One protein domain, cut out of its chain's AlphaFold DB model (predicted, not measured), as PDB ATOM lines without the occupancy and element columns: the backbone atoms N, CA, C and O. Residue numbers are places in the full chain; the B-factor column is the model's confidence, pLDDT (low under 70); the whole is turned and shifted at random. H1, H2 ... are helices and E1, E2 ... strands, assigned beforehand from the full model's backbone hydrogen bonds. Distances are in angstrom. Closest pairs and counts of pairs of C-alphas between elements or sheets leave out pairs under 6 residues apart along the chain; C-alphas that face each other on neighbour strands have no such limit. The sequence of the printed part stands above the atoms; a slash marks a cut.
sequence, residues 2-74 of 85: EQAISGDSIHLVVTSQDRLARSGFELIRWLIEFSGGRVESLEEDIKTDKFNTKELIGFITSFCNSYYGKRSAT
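What this domain is: This is residues 2 to 74 of the 85 residues of an uncharacterized protein of hydrothermal vent metagenome (UniProt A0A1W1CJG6). A small body, in which H3 packs on the two-stranded parallel sheet E1 E2, has a long link leading to H4, whose residues 56 to 74 stick out as an arm. The 73 printed residues, mostly helix, hold four named helices and two named strands, H1 E1 H2 H3 E2 H4. The whole is flat, 44 by 34 by 13 A, and only just loose, close to extended, with a radius of gyration of the C-alphas of 16.6 A.

How they stand to each other: H1, residues 2 to 5, touches H3, residues 25 to 34; C-alphas 4 and 32 are closest, 5.6 A. E1, residues 11 to 14, and E2, residues 38 to 41, are parallel at 18 degrees; N 12 and O 38, 2.9 A, are within hydrogen-bond range. With H2, residues 17 to 20, and H3 between them they form a strand-helix-strand unit, its crossover right-handed. H4, residues 53 to 74, touches no helix. Every O i to N i+4 pair in H3 and H4 is within hydrogen-bond range; H1 and H2 are too short for one.

Where its parts are: H1 begins at C-alpha 2 (161.429, 107.878, 115.909). H3 spans 14.0 A; H4 spans 31.8 A, ending at C-alpha 74 (150.725, 133.567, 136.075).

The domain as a whole: The printed part has no cut. The link E2 to H4 is long; pLDDT is under 70 at residues 44 to 50.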
ATOM      1  N   GLU A   2     161.209 107.050 117.116       87.19
ATOM      2  CA  GLU A   2     161.429 107.878 115.909       87.19
ATOM      3  C   GLU A   2     161.294 107.102 114.586       87.19
ATOM      4  O   GLU A   2     160.670 107.596 113.655       87.19
ATOM      5  N   GLN A   3     161.781 105.860 114.534       87.56
ATOM      6  CA  GLN A   3     161.614 104.959 113.384       87.56
ATOM      7  C   GLN A   3     160.131 104.664 113.067       87.56
ATOM      8  O   GLN A   3     159.692 104.876 111.944       87.56
ATOM      9  N   ALA A   4     159.318 104.301 114.067       87.50
ATOM     10  CA  ALA A   4     157.887 104.033 113.875       87.50
ATOM     11  C   ALA A   4     157.132 105.299 113.434       87.50
ATOM     12  O   ALA A   4     156.262 105.246 112.573       87.50
ATOM     13  N   ILE A   5     157.507 106.464 113.977       89.25
ATOM     14  CA  ILE A   5     156.948 107.764 113.563       89.25
ATOM     15  C   ILE A   5     157.307 108.080 112.105       89.25
ATOM     16  O   ILE A   5     156.503 108.674 111.391       89.25
ATOM     17  N   SER A   6     158.493 107.667 111.661       91.81
ATOM     18  CA  SER A   6     158.958 107.840 110.280       91.81
ATOM     19  C   SER A   6     158.296 106.862 109.299       91.81
ATOM     20  O   SER A   6     158.492 106.991 108.094       91.81
ATOM     21  N   GLY A   7     157.479 105.927 109.799       87.50
ATOM     22  CA  GLY A   7     156.779 104.918 109.005       87.50
ATOM     23  C   GLY A   7     157.542 103.603 108.846       87.50
ATOM     24  O   GLY A   7     157.082 102.734 108.108       87.50
ATOM     25  N   ASP A   8     158.676 103.431 109.531       91.19
ATOM     26  CA  ASP A   8     159.406 102.167 109.512       91.19
ATOM     27  C   ASP A   8     158.668 101.121 110.354       91.19
ATOM     28  O   ASP A   8     158.344 101.354 111.522       91.19
ATOM     29  N   SER A   9     158.455  99.935 109.784       93.00
ATOM     30  CA  SER A   9     157.897  98.801 110.519       93.00
ATOM     31  C   SER A   9     158.922  98.267 111.520       93.00
ATOM     32  O   SER A   9     160.028  97.860 111.154       93.00
ATOM     33  N   ILE A  10     158.547  98.253 112.801       94.75
ATOM     34  CA  ILE A  10     159.381  97.750 113.899       94.75
ATOM     35  C   ILE A  10     158.696  96.556 114.557       94.75
ATOM     36  O   ILE A  10     157.534  96.637 114.956       94.75
ATOM     37  N   HIS A  11     159.436  95.466 114.762       93.44
ATOM     38  CA  HIS A  11     159.041  94.415 115.702       93.44
ATOM     39  C   HIS A  11     159.698  94.687 117.056       93.44
ATOM     40  O   HIS A  11     160.904  94.520 117.222       93.44
ATOM     41  N   LEU A  12     158.898  95.142 118.017       91.12
ATOM     42  CA  LEU A  12     159.348  95.458 119.365       91.12
ATOM     43  C   LEU A  12     159.017  94.300 120.312       91.12
ATOM     44  O   LEU A  12     157.847  94.023 120.562       91.12
ATOM     45  N   VAL A  13     160.044  93.660 120.869       91.69
ATOM     46  CA  VAL A  13     159.895  92.614 121.889       91.69
ATOM     47  C   VAL A  13     160.268  93.190 123.249       91.69
ATOM     48  O   VAL A  13     161.347  93.759 123.412       91.69
ATOM     49  N   VAL A  14     159.377  93.052 124.227       88.69
ATOM     50  CA  VAL A  14     159.582  93.527 125.599       88.69
ATOM     51  C   VAL A  14     159.377  92.392 126.588       88.69
ATOM     52  O   VAL A  14     158.564  91.500 126.373       88.69
ATOM     53  N   THR A  15     160.121  92.411 127.692       86.44
ATOM     54  CA  THR A  15     159.946  91.396 128.740       86.44
ATOM     55  C   THR A  15     158.614  91.590 129.462       86.44
ATOM     56  O   THR A  15     157.886  90.628 129.640       86.44
ATOM     57  N   SER A  16     158.266  92.836 129.803       83.19
ATOM     58  CA  SER A  16     156.981  93.217 130.396       83.19
ATOM     59  C   SER A  16     156.561  94.618 129.943       83.19
ATOM     60  O   SER A  16     157.396  95.423 129.517       83.19
ATOM     61  N   GLN A  17     155.270  94.938 130.052       83.44
ATOM     62  CA  GLN A  17     154.730  96.244 129.643       83.44
ATOM     63  C   GLN A  17     155.363  97.419 130.411       83.44
ATOM     64  O   GLN A  17     155.707  98.437 129.811       83.44
ATOM     65  N   ASP A  18     155.597  97.249 131.717       82.12
ATOM     66  CA  ASP A  18     156.179  98.263 132.613       82.12
ATOM     67  C   ASP A  18     157.612  98.666 132.209       82.12
ATOM     68  O   ASP A  18     158.047  99.793 132.462       82.12
ATOM     69  N   ARG A  19     158.336  97.778 131.507       82.56
ATOM     70  CA  ARG A  19     159.656  98.084 130.931       82.56
ATOM     71  C   ARG A  19     159.584  99.023 129.739       82.56
ATOM     72  O   ARG A  19     160.550  99.746 129.502       82.56
ATOM     73  N   LEU A  20     158.478  99.008 128.999       87.06
ATOM     74  CA  LEU A  20     158.264  99.929 127.890       87.06
ATOM     75  C   LEU A  20     157.751 101.272 128.397       87.06
ATOM     76  O   LEU A  20     158.304 102.316 128.054       87.06
ATOM     77  N   ALA A  21     156.693 101.243 129.207       87.31
ATOM     78  CA  ALA A  21     156.122 102.441 129.785       87.31
ATOM     79  C   ALA A  21     155.320 102.142 131.050       87.31
ATOM     80  O   ALA A  21     154.522 101.212 131.102       87.31
ATOM     81  N   ARG A  22     155.476 103.025 132.037       84.62
ATOM     82  CA  ARG A  22     154.662 103.058 133.257       84.62
ATOM     83  C   ARG A  22     153.207 103.452 133.014       84.62
ATOM     84  O   ARG A  22     152.301 103.043 133.728       84.62
ATOM     85  N   SER A  23     152.989 104.282 132.001       84.38
ATOM     86  CA  SER A  23     151.676 104.713 131.538       84.38
ATOM     87  C   SER A  23     151.720 104.946 130.032       84.38
ATOM     88  O   SER A  23     152.781 105.191 129.462       84.38
ATOM     89  N   GLY A  24     150.571 104.846 129.364       87.94
ATOM     90  CA  GLY A  24     150.496 105.073 127.918       87.94
ATOM     91  C   GLY A  24     151.077 103.943 127.061       87.94
ATOM     92  O   GLY A  24     151.359 104.178 125.890       87.94
ATOM     93  N   PHE A  25     151.218 102.726 127.603       90.56
ATOM     94  CA  PHE A  25     151.613 101.544 126.825       90.56
ATOM     95  C   PHE A  25     150.736 101.367 125.576       90.56
ATOM     96  O   PHE A  25     151.265 101.249 124.474       90.56
ATOM     97  N   GLU A  26     149.411 101.460 125.725       90.56
ATOM     98  CA  GLU A  26     148.466 101.339 124.605       90.56
ATOM     99  C   GLU A  26     148.689 102.390 123.511       90.56
ATOM    100  O   GLU A  26     148.551 102.091 122.329       90.56
ATOM    101  N   LEU A  27     149.099 103.610 123.875       93.06
ATOM    102  CA  LEU A  27     149.413 104.653 122.895       93.06
ATOM    103  C   LEU A  27     150.663 104.293 122.083       93.06
ATOM    104  O   LEU A  27     150.690 104.470 120.868       93.06
ATOM    105  N   ILE A  28     151.697 103.787 122.756       92.50
ATOM    106  CA  ILE A  28     152.945 103.365 122.110       92.50
ATOM    107  C   ILE A  28     152.686 102.156 121.213       92.50
ATOM    108  O   ILE A  28     153.159 102.119 120.079       92.50
ATOM    109  N   ARG A  29     151.912 101.187 121.706       92.56
ATOM    110  CA  ARG A  29     151.494 100.015 120.943       92.56
ATOM    111  C   ARG A  29     150.752 100.427 119.677       92.56
ATOM    112  O   ARG A  29     151.155 100.016 118.592       92.56
ATOM    113  N   TRP A  30     149.746 101.289 119.814       93.38
ATOM    114  CA  TRP A  30     148.986 101.813 118.684       93.38
ATOM    115  C   TRP A  30     149.888 102.490 117.653       93.38
ATOM    116  O   TRP A  30     149.756 102.225 116.465       93.38
ATOM    117  N   LEU A  31     150.843 103.318 118.087       94.00
ATOM    118  CA  LEU A  31     151.774 103.994 117.182       94.00
ATOM    119  C   LEU A  31     152.632 103.001 116.380       94.00
ATOM    120  O   LEU A  31     152.836 103.182 115.182       94.00
ATOM    121  N   ILE A  32     153.131 101.951 117.034       93.62
ATOM    122  CA  ILE A  32     153.950 100.918 116.389       93.62
ATOM    123  C   ILE A  32     153.106 100.109 115.401       93.62
ATOM    124  O   ILE A  32     153.521  99.907 114.262       93.62
ATOM    125  N   GLU A  33     151.909  99.690 115.799       93.50
ATOM    126  CA  GLU A  33     150.991  98.945 114.930       93.50
ATOM    127  C   GLU A  33     150.513  99.799 113.745       93.50
ATOM    128  O   GLU A  33     150.416  99.305 112.624       93.50
ATOM    129  N   PHE A  34     150.309 101.104 113.954       93.00
ATOM    130  CA  PHE A  34     149.972 102.056 112.895       93.00
ATOM    131  C   PHE A  34     151.074 102.160 111.830       93.00
ATOM    132  O   PHE A  34     150.773 102.244 110.644       93.00
ATOM    133  N   SER A  35     152.348 102.083 112.232       92.75
ATOM    134  CA  SER A  35     153.495 102.026 111.307       92.75
ATOM    135  C   SER A  35     153.679 100.666 110.609       92.75
ATOM    136  O   SER A  35     154.652 100.462 109.888       92.75
ATOM    137  N   GLY A  36     152.770  99.707 110.823       92.56
ATOM    138  CA  GLY A  36     152.883  98.342 110.301       92.56
ATOM    139  C   GLY A  36     153.868  97.466 111.080       92.56
ATOM    140  O   GLY A  36     154.290  96.420 110.586       92.56
ATOM    141  N   GLY A  37     154.277  97.905 112.271       94.38
ATOM    142  CA  GLY A  37     155.067  97.132 113.222       94.38
ATOM    143  C   GLY A  37     154.203  96.247 114.124       94.38
ATOM    144  O   GLY A  37     152.986  96.159 113.974       94.38
ATOM    145  N   ARG A  38     154.834  95.598 115.104       93.88
ATOM    146  CA  ARG A  38     154.134  94.823 116.141       93.88
ATOM    147  C   ARG A  38     154.865  94.886 117.475       93.88
ATOM    148  O   ARG A  38     156.092  94.988 117.503       93.88
ATOM    149  N   VAL A  39     154.112  94.767 118.564       92.12
ATOM    150  CA  VAL A  39     154.649  94.687 119.928       92.12
ATOM    151  C   VAL A  39     154.354  93.307 120.505       92.12
ATOM    152  O   VAL A  39     153.217  92.847 120.451       92.12
ATOM    153  N   GLU A  40     155.369  92.656 121.061       90.81
ATOM    154  CA  GLU A  40     155.276  91.329 121.671       90.81
ATOM    155  C   GLU A  40     155.809  91.378 123.109       90.81
ATOM    156  O   GLU A  40     156.901  91.895 123.350       90.81
ATOM    157  N   SER A  41     155.027  90.869 124.066       86.62
ATOM    158  CA  SER A  41     155.404  90.765 125.483       86.62
ATOM    159  C   SER A  41     155.752  89.319 125.814       86.62
ATOM    160  O   SER A  41     154.970  88.428 125.495       86.62
ATOM    161  N   LEU A  42     156.903  89.090 126.449       85.31
ATOM    162  CA  LEU A  42     157.356  87.744 126.824       85.31
ATOM    163  C   LEU A  42     156.716  87.232 128.121       85.31
ATOM    164  O   LEU A  42     156.622  86.025 128.323       85.31
ATOM    165  N   GLU A  43     156.294  88.127 129.012       79.56
ATOM    166  CA  GLU A  43     155.553  87.764 130.220       79.56
ATOM    167  C   GLU A  43     154.041  87.810 129.932       79.56
ATOM    168  O   GLU A  43     153.509  88.864 129.574       79.56
ATOM    169  N   GLU A  44     153.367  86.659 130.065       62.00
ATOM    170  CA  GLU A  44     151.902  86.508 129.925       62.00
ATOM    171  C   GLU A  44     151.133  86.967 131.170       62.00
ATOM    172  O   GLU A  44     149.942  87.258 131.089       62.00
ATOM    173  N   ASP A  45     151.808  87.052 132.316       55.78
ATOM    174  CA  ASP A  45     151.167  87.291 133.600       55.78
ATOM    175  C   ASP A  45     151.790  88.504 134.281       55.78
ATOM    176  O   ASP A  45     153.001  88.554 134.524       55.78
ATOM    177  N   ILE A  46     150.942  89.480 134.608       58.47
ATOM    178  CA  ILE A  46     151.295  90.630 135.436       58.47
ATOM    179  C   ILE A  46     151.541  90.067 136.836       58.47
ATOM    180  O   ILE A  46     150.673  90.105 137.707       58.47
ATOM    181  N   LYS A  47     152.732  89.509 137.078       55.41
ATOM    182  CA  LYS A  47     153.222  89.367 138.444       55.41
ATOM    183  C   LYS A  47     153.186  90.773 138.997       55.41
ATOM    184  O   LYS A  47     153.937  91.619 138.527       55.41
ATOM    185  N   THR A  48     152.255  91.026 139.916       54.88
ATOM    186  CA  THR A  48     152.101  92.307 140.593       54.88
ATOM    187  C   THR A  48     153.451  92.673 141.178       54.88
ATOM    188  O   THR A  48     153.834  92.196 142.250       54.88
ATOM    189  N   ASP A  49     154.203  93.475 140.430       59.72
ATOM    190  CA  ASP A  49     155.446  94.038 140.902       59.72
ATOM    191  C   ASP A  49     155.101  94.779 142.191       59.72
ATOM    192  O   ASP A  49     154.045  95.417 142.310       59.72
ATOM    193  N   LYS A  50     155.951  94.624 143.208       69.19
ATOM    194  CA  LYS A  50     155.753  95.292 144.496       69.19
ATOM    195  C   LYS A  50     155.447  96.763 144.227       69.19
ATOM    196  O   LYS A  50     156.197  97.411 143.500       69.19
ATOM    197  N   PHE A  51     154.362  97.263 144.820       74.50
ATOM    198  CA  PHE A  51     153.915  98.647 144.679       74.50
ATOM    199  C   PHE A  51     155.105  99.621 144.668       74.50
ATOM    200  O   PHE A  51     155.850  99.726 145.648       74.50
ATOM    201  N   ASN A  52     155.314 100.299 143.537       83.88
ATOM    202  CA  ASN A  52     156.512 101.096 143.311       83.88
ATOM    203  C   ASN A  52     156.351 102.505 143.900       83.88
ATOM    204  O   ASN A  52     156.043 103.474 143.206       83.88
ATOM    205  N   THR A  53     156.599 102.636 145.204       89.75
ATOM    206  CA  THR A  53     156.492 103.917 145.924       89.75
ATOM    207  C   THR A  53     157.359 105.018 145.307       89.75
ATOM    208  O   THR A  53     156.967 106.185 145.307       89.75
ATOM    209  N   LYS A  54     158.525 104.669 144.747       89.62
ATOM    210  CA  LYS A  54     159.434 105.640 144.117       89.62
ATOM    211  C   LYS A  54     158.775 106.319 142.919       89.62
ATOM    212  O   LYS A  54     158.933 107.522 142.726       89.62
ATOM    213  N   GLU A  55     158.032 105.553 142.135       87.44
ATOM    214  CA  GLU A  55     157.324 106.062 140.973       87.44
ATOM    215  C   GLU A  55     156.158 106.972 141.366       87.44
ATOM    216  O   GLU A  55     156.043 108.078 140.837       87.44
ATOM    217  N   LEU A  56     155.360 106.568 142.361       91.19
ATOM    218  CA  LEU A  56     154.293 107.414 142.897       91.19
ATOM    219  C   LEU A  56     154.840 108.765 143.384       91.19
ATOM    220  O   LEU A  56     154.297 109.817 143.044       91.19
ATOM    221  N   ILE A  57     155.940 108.746 144.144       95.06
ATOM    222  CA  ILE A  57     156.613 109.970 144.601       95.06
ATOM    223  C   ILE A  57     157.052 110.817 143.400       95.06
ATOM    224  O   ILE A  57     156.871 112.035 143.419       95.06
ATOM    225  N   GLY A  58     157.580 110.193 142.345       93.56
ATOM    226  CA  GLY A  58     157.944 110.865 141.098       93.56
ATOM    227  C   GLY A  58     156.761 111.591 140.451       93.56
ATOM    228  O   GLY A  58     156.866 112.784 140.149       93.56
ATOM    229  N   PHE A  59     155.617 110.916 140.303       92.69
ATOM    230  CA  PHE A  59     154.408 111.521 139.735       92.69
ATOM    231  C   PHE A  59     153.884 112.687 140.576       92.69
ATOM    232  O   PHE A  59     153.641 113.767 140.034       92.69
ATOM    233  N   ILE A  60     153.770 112.508 141.896       95.31
ATOM    234  CA  ILE A  60     153.299 113.562 142.807       95.31
ATOM    235  C   ILE A  60     154.239 114.768 142.753       95.31
ATOM    236  O   ILE A  60     153.789 115.907 142.634       95.31
ATOM    237  N   THR A  61     155.550 114.529 142.792       96.00
ATOM    238  CA  THR A  61     156.554 115.599 142.764       96.00
ATOM    239  C   THR A  61     156.472 116.395 141.463       96.00
ATOM    240  O   THR A  61     156.418 117.625 141.494       96.00
ATOM    241  N   SER A  62     156.399 115.711 140.316       93.62
ATOM    242  CA  SER A  62     156.254 116.355 139.004       93.62
ATOM    243  C   SER A  62     154.971 117.189 138.905       93.62
ATOM    244  O   SER A  62     155.002 118.340 138.450       93.62
ATOM    245  N   PHE A  63     153.851 116.651 139.401       93.50
ATOM    246  CA  PHE A  63     152.570 117.354 139.434       93.50
ATOM    247  C   PHE A  63     152.643 118.627 140.285       93.50
ATOM    248  O   PHE A  63     152.307 119.713 139.802       93.50
ATOM    249  N   CYS A  64     153.139 118.522 141.520       94.94
ATOM    250  CA  CYS A  64     153.303 119.659 142.424       94.94
ATOM    251  C   CYS A  64     154.186 120.745 141.798       94.94
ATOM    252  O   CYS A  64     153.785 121.910 141.741       94.94
ATOM    253  N   ASN A  65     155.351 120.369 141.263       93.44
ATOM    254  CA  ASN A  65     156.274 121.307 140.621       93.44
ATOM    255  C   ASN A  65     155.622 122.029 139.436       93.44
ATOM    256  O   ASN A  65     155.740 123.249 139.307       93.44
ATOM    257  N   SER A  66     154.873 121.298 138.609       93.00
ATOM    258  CA  SER A  66     154.145 121.866 137.471       93.00
ATOM    259  C   SER A  66     153.044 122.832 137.916       93.00
ATOM    260  O   SER A  66     152.899 123.917 137.348       93.00
ATOM    261  N   TYR A  67     152.281 122.474 138.950       92.81
ATOM    262  CA  TYR A  67     151.201 123.305 139.482       92.81
ATOM    263  C   TYR A  67     151.730 124.614 140.083       92.81
ATOM    264  O   TYR A  67     151.280 125.707 139.719       92.81
ATOM    265  N   TYR A  68     152.739 124.527 140.953       90.25
ATOM    266  CA  TYR A  68     153.350 125.708 141.564       90.25
ATOM    267  C   TYR A  68     154.120 126.556 140.548       90.25
ATOM    268  O   TYR A  68     154.055 127.788 140.613       90.25
ATOM    269  N   GLY A  69     154.780 125.923 139.575       90.56
ATOM    270  CA  GLY A  69     155.440 126.597 138.460       90.56
ATOM    271  C   GLY A  69     154.464 127.442 137.641       90.56
ATOM    272  O   GLY A  69     154.678 128.647 137.485       90.56
ATOM    273  N   LYS A  70     153.335 126.856 137.211       89.88
ATOM    274  CA  LYS A  70     152.268 127.575 136.491       89.88
ATOM    275  C   LYS A  70     151.712 128.734 137.314       89.88
ATOM    276  O   LYS A  70     151.635 129.855 136.819       89.88
ATOM    277  N   ARG A  71     151.406 128.508 138.597       88.38
ATOM    278  CA  ARG A  71     150.917 129.568 139.497       88.38
ATOM    279  C   ARG A  71     151.916 130.721 139.626       88.38
ATOM    280  O   ARG A  71     151.521 131.885 139.659       88.38
ATOM    281  N   SER A  72     153.209 130.415 139.709       89.50
ATOM    282  CA  SER A  72     154.270 131.423 139.763       89.50
ATOM    283  C   SER A  72     154.350 132.242 138.471       89.50
ATOM    284  O   SER A  72     154.364 133.472 138.528       89.50
ATOM    285  N   ALA A  73     154.321 131.573 137.314       90.75
ATOM    286  CA  ALA A  73     154.343 132.221 136.004       90.75
ATOM    287  C   ALA A  73     153.145 133.163 135.805       90.75
ATOM    288  O   ALA A  73     153.333 134.317 135.415       90.75
ATOM    289  N   THR A  74     151.931 132.728 136.163       90.56
ATOM    290  CA  THR A  74     150.725 133.567 136.075       90.56
ATOM    291  C   THR A  74     150.832 134.816 136.950       90.56
ATOM    292  O   THR A  74     150.523 135.911 136.484       90.56
TER     293      THR A  74